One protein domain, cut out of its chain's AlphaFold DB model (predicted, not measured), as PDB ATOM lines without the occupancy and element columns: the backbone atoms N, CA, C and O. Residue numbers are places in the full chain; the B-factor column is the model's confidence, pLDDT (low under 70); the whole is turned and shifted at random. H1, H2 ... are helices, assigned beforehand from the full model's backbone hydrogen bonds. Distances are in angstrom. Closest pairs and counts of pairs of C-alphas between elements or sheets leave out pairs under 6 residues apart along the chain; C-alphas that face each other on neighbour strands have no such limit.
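This is residues 3 to 59 of the 61 residues of an uncharacterized protein of Kitasatospora aureofaciens (UniProt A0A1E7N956). The long helix H2 and the helix H3 meet at a corner and make a wide, open V; the short helix H1 folds back beside the first part of H2 as a helical hairpin, and beyond H3 residues 51 to 59, with the short helix H4, stick out free. The middle is empty and the contacts between helices are few. The printed part has 57 residues with four named helices, H1, H2, H3 and H4 in chain order, and no named strand; the class is all helix. The whole is extended, with a radius of gyration of the C-alphas of 16.1 A, and flat, spanning 42 by 33 by 14 A.

H2, residues 15 to 30, touches H1, residues 3 to 9, with residues 15 to 22 alone. Their closest C-alphas, those of Met 7 and Ile 15, are 6.6 A apart. The two form a helical hairpin and run opposite ways at a shallow tilt of 7 degrees. H3, residues 32 to 42, is close to H2 but not clearly touching it, the closest C-alphas being those of Leu 28 and Gly 34 at 6.5 A. The lines of H2 and H3 are about perpendicular, at 85 degrees. H4, residues 51 to 57, is apart from H1, H2 and H3. In H1, H2 and H4 every O i to N i+4 pair is within hydrogen-bond range; in H3, 6 of 7 are.

H2 measures 22.6 A from C-alpha 15 at (33.632, -62.177, -2.912) to C-alpha 30. H3 measures 16.0 A, H1 10.0 A and H4 9.8 A. H1 begins at C-alpha 3 at (27.632, -56.688, 4.622), and H4 ends at C-alpha 57 at (7.492, -45.691, -21.302).

The two C-alphas farthest apart, those of Val 12 and Thr 45, are 43.1 A apart. The links H1 to H2 and H2 to H3 are tight, and H3 to H4 is short. The printed part has no cut. Its mean pLDDT is 89.4, and no printed residue is under 70.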
ATOM      1  N   PHE A   3      26.276 -56.484   5.149       92.69
ATOM      2  CA  PHE A   3      27.632 -56.688   4.622       92.69
ATOM      3  C   PHE A   3      28.314 -57.960   5.145       92.69
ATOM      4  O   PHE A   3      28.772 -58.784   4.361       92.69
ATOM      5  N   TYR A   4      28.372 -58.148   6.468       94.06
ATOM      6  CA  TYR A   4      29.072 -59.297   7.056       94.06
ATOM      7  C   TYR A   4      28.393 -60.627   6.735       94.06
ATOM      8  O   TYR A   4      29.069 -61.646   6.647       94.06
ATOM      9  N   ARG A   5      27.069 -60.610   6.548       96.94
ATOM     10  CA  ARG A   5      26.317 -61.787   6.116       96.94
ATOM     11  C   ARG A   5      26.702 -62.167   4.686       96.94
ATOM     12  O   ARG A   5      27.125 -63.291   4.465       96.94
ATOM     13  N   GLU A   6      26.650 -61.219   3.750       96.56
ATOM     14  CA  GLU A   6      27.026 -61.468   2.350       96.56
ATOM     15  C   GLU A   6      28.496 -61.879   2.196       96.56
ATOM     16  O   GLU A   6      28.809 -62.761   1.404       96.56
ATOM     17  N   MET A   7      29.402 -61.289   2.981       95.81
ATOM     18  CA  MET A   7      30.817 -61.683   3.001       95.81
ATOM     19  C   MET A   7      31.039 -63.098   3.545       95.81
ATOM     20  O   MET A   7      31.993 -63.750   3.136       95.81
ATOM     21  N   GLY A   8      30.196 -63.559   4.474       95.94
ATOM     22  CA  GLY A   8      30.260 -64.917   5.017       95.94
ATOM     23  C   GLY A   8      29.619 -65.976   4.115       95.94
ATOM     24  O   GLY A   8      29.947 -67.151   4.242       95.94
ATOM     25  N   GLU A   9      28.716 -65.569   3.220       97.06
ATOM     26  CA  GLU A   9      28.039 -66.442   2.248       97.06
ATOM     27  C   GLU A   9      28.794 -66.534   0.904       97.06
ATOM     28  O   GLU A   9      28.589 -67.488   0.156       97.06
ATOM     29  N   ALA A  10      29.657 -65.563   0.585       96.94
ATOM     30  CA  ALA A  10      30.391 -65.507  -0.677       96.94
ATOM     31  C   ALA A  10      31.579 -66.484  -0.737       96.94
ATOM     32  O   ALA A  10      32.347 -66.632   0.213       96.94
ATOM     33  N   ASP A  11      31.774 -67.087  -1.906       97.06
ATOM     34  CA  ASP A  11      32.959 -67.876  -2.243       97.06
ATOM     35  C   ASP A  11      34.064 -67.015  -2.886       97.06
ATOM     36  O   ASP A  11      33.923 -65.808  -3.094       97.06
ATOM     37  N   VAL A  12      35.191 -67.650  -3.225       95.19
ATOM     38  CA  VAL A  12      36.358 -66.981  -3.828       95.19
ATOM     39  C   VAL A  12      36.022 -66.297  -5.158       95.19
ATOM     40  O   VAL A  12      36.619 -65.269  -5.478       95.19
ATOM     41  N   GLU A  13      35.066 -66.823  -5.922       97.38
ATOM     42  CA  GLU A  13      34.689 -66.253  -7.217       97.38
ATOM     43  C   GLU A  13      33.763 -65.035  -7.056       97.38
ATOM     44  O   GLU A  13      33.834 -64.079  -7.830       97.38
ATOM     45  N   THR A  14      32.922 -65.026  -6.021       96.75
ATOM     46  CA  THR A  14      31.870 -64.015  -5.819       96.75
ATOM     47  C   THR A  14      32.247 -62.900  -4.841       96.75
ATOM     48  O   THR A  14      31.698 -61.793  -4.927       96.75
ATOM     49  N   ILE A  15      33.230 -63.125  -3.964       96.94
ATOM     50  CA  ILE A  15      33.632 -62.177  -2.912       96.94
ATOM     51  C   ILE A  15      34.090 -60.818  -3.459       96.94
ATOM     52  O   ILE A  15      33.770 -59.773  -2.889       96.94
ATOM     53  N   GLY A  16      34.758 -60.796  -4.618       97.50
ATOM     54  CA  GLY A  16      35.150 -59.550  -5.283       97.50
ATOM     55  C   GLY A  16      33.946 -58.701  -5.709       97.50
ATOM     56  O   GLY A  16      33.970 -57.472  -5.603       97.50
ATOM     57  N   GLY A  17      32.859 -59.350  -6.134       97.00
ATOM     58  CA  GLY A  17      31.605 -58.686  -6.485       97.00
ATOM     59  C   GLY A  17      30.912 -58.074  -5.269       97.00
ATOM     60  O   GLY A  17      30.448 -56.933  -5.341       97.00
ATOM     61  N   VAL A  18      30.885 -58.799  -4.146       97.06
ATOM     62  CA  VAL A  18      30.362 -58.297  -2.865       97.06
ATOM     63  C   VAL A  18      31.157 -57.069  -2.419       97.06
ATOM     64  O   VAL A  18      30.570 -56.002  -2.229       97.06
ATOM     65  N   LEU A  19      32.490 -57.160  -2.370       96.50
ATOM     66  CA  LEU A  19      33.356 -56.041  -1.980       96.50
ATOM     67  C   LEU A  19      33.146 -54.804  -2.858       96.50
ATOM     68  O   LEU A  19      32.963 -53.705  -2.336       96.50
ATOM     69  N   LYS A  20      33.111 -54.967  -4.185       95.88
ATOM     70  CA  LYS A  20      32.903 -53.847  -5.113       95.88
ATOM     71  C   LYS A  20      31.557 -53.158  -4.882       95.88
ATOM     72  O   LYS A  20      31.489 -51.931  -4.882       95.88
ATOM     73  N   ARG A  21      30.486 -53.931  -4.683       95.12
ATOM     74  CA  ARG A  21      29.133 -53.399  -4.465       95.12
ATOM     75  C   ARG A  21      29.051 -52.598  -3.168       95.12
ATOM     76  O   ARG A  21      28.521 -51.490  -3.164       95.12
ATOM     77  N   TRP A  22      29.608 -53.142  -2.089       95.31
ATOM     78  CA  TRP A  22      29.621 -52.482  -0.786       95.31
ATOM     79  C   TRP A  22      30.532 -51.257  -0.758       95.31
ATOM     80  O   TRP A  22      30.149 -50.247  -0.176       95.31
ATOM     81  N   TRP A  23      31.672 -51.299  -1.453       93.00
ATOM     82  CA  TRP A  23      32.528 -50.130  -1.647       93.00
ATOM     83  C   TRP A  23      31.791 -48.995  -2.367       93.00
ATOM     84  O   TRP A  23      31.745 -47.878  -1.866       93.00
ATOM     85  N   LEU A  24      31.136 -49.287  -3.497       91.25
ATOM     86  CA  LEU A  24      30.347 -48.290  -4.230       91.25
ATOM     87  C   LEU A  24      29.219 -47.706  -3.370       91.25
ATOM     88  O   LEU A  24      28.968 -46.506  -3.409       91.25
ATOM     89  N   ARG A  25      28.556 -48.545  -2.569       87.94
ATOM     90  CA  ARG A  25      27.515 -48.104  -1.637       87.94
ATOM     91  C   ARG A  25      28.072 -47.181  -0.550       87.94
ATOM     92  O   ARG A  25      27.437 -46.182  -0.233       87.94
ATOM     93  N   ALA A  26      29.244 -47.493  -0.000       88.06
ATOM     94  CA  ALA A  26      29.908 -46.640   0.981       88.06
ATOM     95  C   ALA A  26      30.313 -45.288   0.378       88.06
ATOM     96  O   ALA A  26      30.090 -44.260   1.008       88.06
ATOM     97  N   GLU A  27      30.841 -45.274  -0.848       87.44
ATOM     98  CA  GLU A  27      31.189 -44.032  -1.547       87.44
ATOM     99  C   GLU A  27      29.953 -43.176  -1.856       87.44
ATOM    100  O   GLU A  27      29.983 -41.970  -1.631       87.44
ATOM    101  N   LEU A  28      28.829 -43.788  -2.249       82.00
ATOM    102  CA  LEU A  28      27.560 -43.071  -2.429       82.00
ATOM    103  C   LEU A  28      27.071 -42.403  -1.137       82.00
ATOM    104  O   LEU A  28      26.580 -41.282  -1.187       82.00
ATOM    105  N   TYR A  29      27.214 -43.059   0.018       80.44
ATOM    106  CA  TYR A  29      26.840 -42.461   1.307       80.44
ATOM    107  C   TYR A  29      27.823 -41.394   1.801       80.44
ATOM    108  O   TYR A  29      27.500 -40.646   2.719       80.44
ATOM    109  N   ARG A  30      29.030 -41.329   1.235       84.06
ATOM    110  CA  ARG A  30      30.003 -40.277   1.546       84.06
ATOM    111  C   ARG A  30      29.811 -39.028   0.696       84.06
ATOM    112  O   ARG A  30      30.405 -38.006   1.028       84.06
ATOM    113  N   ASP A  31      29.029 -39.107  -0.377       83.38
ATOM    114  CA  ASP A  31      28.747 -37.974  -1.246       83.38
ATOM    115  C   ASP A  31      27.693 -37.052  -0.598       83.38
ATOM    116  O   ASP A  31      26.520 -37.428  -0.519       83.38
ATOM    117  N   PRO A  32      28.061 -35.832  -0.153       78.69
ATOM    118  CA  PRO A  32      27.104 -34.889   0.425       78.69
ATOM    119  C   PRO A  32      26.042 -34.423  -0.584       78.69
ATOM    120  O   PRO A  32      24.976 -33.950  -0.184       78.69
ATOM    121  N   GLU A  33      26.302 -34.550  -1.887       83.88
ATOM    122  CA  GLU A  33      25.301 -34.290  -2.919       83.88
ATOM    123  C   GLU A  33      24.271 -35.429  -2.997       83.88
ATOM    124  O   GLU A  33      23.100 -35.189  -3.302       83.88
ATOM    125  N   GLY A  34      24.662 -36.649  -2.616       80.38
ATOM    126  CA  GLY A  34      23.781 -37.810  -2.512       80.38
ATOM    127  C   GLY A  34      22.613 -37.578  -1.554       80.38
ATOM    128  O   GLY A  34      21.467 -37.854  -1.913       80.38
ATOM    129  N   ASP A  35      22.868 -36.984  -0.386       83.75
ATOM    130  CA  ASP A  35      21.821 -36.652   0.591       83.75
ATOM    131  C   ASP A  35      20.846 -35.591   0.057       83.75
ATOM    132  O   ASP A  35      19.629 -35.715   0.227       83.75
ATOM    133  N   ARG A  36      21.353 -34.568  -0.645       85.00
ATOM    134  CA  ARG A  36      20.504 -33.543  -1.279       85.00
ATOM    135  C   ARG A  36      19.617 -34.134  -2.362       85.00
ATOM    136  O   ARG A  36      18.419 -33.850  -2.389       85.00
ATOM    137  N   ILE A  37      20.188 -34.954  -3.241       85.00
ATOM    138  CA  ILE A  37      19.443 -35.624  -4.308       85.00
ATOM    139  C   ILE A  37      18.411 -36.570  -3.696       85.00
ATOM    140  O   ILE A  37      17.255 -36.555  -4.113       85.00
ATOM    141  N   HIS A  38      18.787 -37.347  -2.677       82.75
ATOM    142  CA  HIS A  38      17.868 -38.240  -1.979       82.75
ATOM    143  C   HIS A  38      16.675 -37.473  -1.397       82.75
ATOM    144  O   HIS A  38      15.529 -37.841  -1.652       82.75
ATOM    145  N   ALA A  39      16.924 -36.372  -0.682       88.25
ATOM    146  CA  ALA A  39      15.869 -35.525  -0.135       88.25
ATOM    147  C   ALA A  39      14.967 -34.936  -1.233       88.25
ATOM    148  O   ALA A  39      13.744 -34.966  -1.103       88.25
ATOM    149  N   ALA A  40      15.547 -34.463  -2.341       88.62
ATOM    150  CA  ALA A  40      14.787 -33.945  -3.475       88.62
ATOM    151  C   ALA A  40      13.918 -35.029  -4.140       88.62
ATOM    152  O   ALA A  40      12.787 -34.759  -4.539       88.62
ATOM    153  N   VAL A  41      14.407 -36.271  -4.231       87.50
ATOM    154  CA  VAL A  41      13.629 -37.405  -4.757       87.50
ATOM    155  C   VAL A  41      12.449 -37.715  -3.838       87.50
ATOM    156  O   VAL A  41      11.329 -37.839  -4.327       87.50
ATOM    157  N   GLN A  42      12.669 -37.785  -2.520       86.44
ATOM    158  CA  GLN A  42      11.594 -38.046  -1.554       86.44
ATOM    159  C   GLN A  42      10.558 -36.915  -1.507       86.44
ATOM    160  O   GLN A  42       9.369 -37.172  -1.340       86.44
ATOM    161  N   ALA A  43      10.992 -35.667  -1.700       91.25
ATOM    162  CA  ALA A  43      10.111 -34.506  -1.789       91.25
ATOM    163  C   ALA A  43       9.408 -34.364  -3.154       91.25
ATOM    164  O   ALA A  43       8.559 -33.490  -3.312       91.25
ATOM    165  N   GLY A  44       9.761 -35.184  -4.154       87.50
ATOM    166  CA  GLY A  44       9.231 -35.072  -5.515       87.50
ATOM    167  C   GLY A  44       9.708 -33.830  -6.279       87.50
ATOM    168  O   GLY A  44       9.082 -33.437  -7.258       87.50
ATOM    169  N   THR A  45      10.801 -33.203  -5.840       90.50
ATOM    170  CA  THR A  45      11.376 -31.981  -6.426       90.50
ATOM    171  C   THR A  45      12.667 -32.233  -7.203       90.50
ATOM    172  O   THR A  45      13.212 -31.306  -7.803       90.50
ATOM    173  N   ALA A  46      13.166 -33.473  -7.211       88.81
ATOM    174  CA  ALA A  46      14.354 -33.836  -7.970       88.81
ATOM    175  C   ALA A  46      14.147 -33.592  -9.479       88.81
ATOM    176  O   ALA A  46      13.125 -34.004 -10.034       88.81
ATOM    177  N   PRO A  47      15.116 -32.958 -10.164       83.44
ATOM    178  CA  PRO A  47      15.038 -32.747 -11.600       83.44
ATOM    179  C   PRO A  47      15.115 -34.079 -12.361       83.44
ATOM    180  O   PRO A  47      15.857 -34.987 -11.991       83.44
ATOM    181  N   GLY A  48      14.383 -34.170 -13.474       87.12
ATOM    182  CA  GLY A  48      14.404 -35.322 -14.376       87.12
ATOM    183  C   GLY A  48      13.139 -36.179 -14.328       87.12
ATOM    184  O   GLY A  48      12.126 -35.821 -13.736       87.12
ATOM    185  N   THR A  49      13.174 -37.312 -15.031       84.44
ATOM    186  CA  THR A  49      12.078 -38.294 -15.051       84.44
ATOM    187  C   THR A  49      12.465 -39.485 -14.185       84.44
ATOM    188  O   THR A  49      13.577 -39.994 -14.310       84.44
ATOM    189  N   SER A  50      11.555 -39.955 -13.327       83.00
ATOM    190  CA  SER A  50      11.831 -41.124 -12.490       83.00
ATOM    191  C   SER A  50      12.121 -42.361 -13.344       83.00
ATOM    192  O   SER A  50      11.486 -42.581 -14.380       83.00
ATOM    193  N   ALA A  51      13.050 -43.206 -12.891       83.06
ATOM    194  CA  ALA A  51      13.398 -44.440 -13.595       83.06
ATOM    195  C   ALA A  51      12.162 -45.317 -13.855       83.06
ATOM    196  O   ALA A  51      12.015 -45.865 -14.938       83.06
ATOM    197  N   SER A  52      11.217 -45.378 -12.915       80.81
ATOM    198  CA  SER A  52       9.957 -46.109 -13.091       80.81
ATOM    199  C   SER A  52       9.061 -45.526 -14.189       80.81
ATOM    200  O   SER A  52       8.430 -46.279 -14.930       80.81
ATOM    201  N   ALA A  53       9.007 -44.199 -14.340       84.75
ATOM    202  CA  ALA A  53       8.288 -43.565 -15.443       84.75
ATOM    203  C   ALA A  53       8.979 -43.813 -16.794       84.75
ATOM    204  O   ALA A  53       8.298 -44.078 -17.784       84.75
ATOM    205  N   VAL A  54      10.316 -43.802 -16.825       88.50
ATOM    206  CA  VAL A  54      11.101 -44.169 -18.014       88.50
ATOM    207  C   VAL A  54      10.861 -45.635 -18.392       88.50
ATOM    208  O   VAL A  54      10.527 -45.922 -19.536       88.50
ATOM    209  N   LEU A  55      10.952 -46.563 -17.441       88.56
ATOM    210  CA  LEU A  55      10.761 -47.998 -17.680       88.56
ATOM    211  C   LEU A  55       9.347 -48.319 -18.183       88.56
ATOM    212  O   LEU A  55       9.203 -49.044 -19.166       88.56
ATOM    213  N   ARG A  56       8.312 -47.688 -17.604       89.44
ATOM    214  CA  ARG A  56       6.934 -47.780 -18.120       89.44
ATOM    215  C   ARG A  56       6.816 -47.307 -19.564       89.44
ATOM    216  O   ARG A  56       6.110 -47.931 -20.347       89.44
ATOM    217  N   ARG A  57       7.499 -46.218 -19.929       90.62
ATOM    218  CA  ARG A  57       7.492 -45.691 -21.302       90.62
ATOM    219  C   ARG A  57       8.114 -46.670 -22.301       90.62
ATOM    220  O   ARG A  57       7.666 -46.715 -23.441       90.62
ATOM    221  N   PHE A  58       9.130 -47.422 -21.890       89.19
ATOM    222  CA  PHE A  58       9.855 -48.351 -22.762       89.19
ATOM    223  C   PHE A  58       9.374 -49.806 -22.663       89.19
ATOM    224  O   PHE A  58      10.003 -50.688 -23.238       89.19
ATOM    225  N   GLY A  59       8.255 -50.067 -21.977       75.50
ATOM    226  CA  GLY A  59       7.657 -51.404 -21.901       75.50
ATOM    227  C   GLY A  59       8.480 -52.423 -21.105       75.50
ATOM    228  O   GLY A  59       8.240 -53.618 -21.229       75.50
TER     229      GLY A  59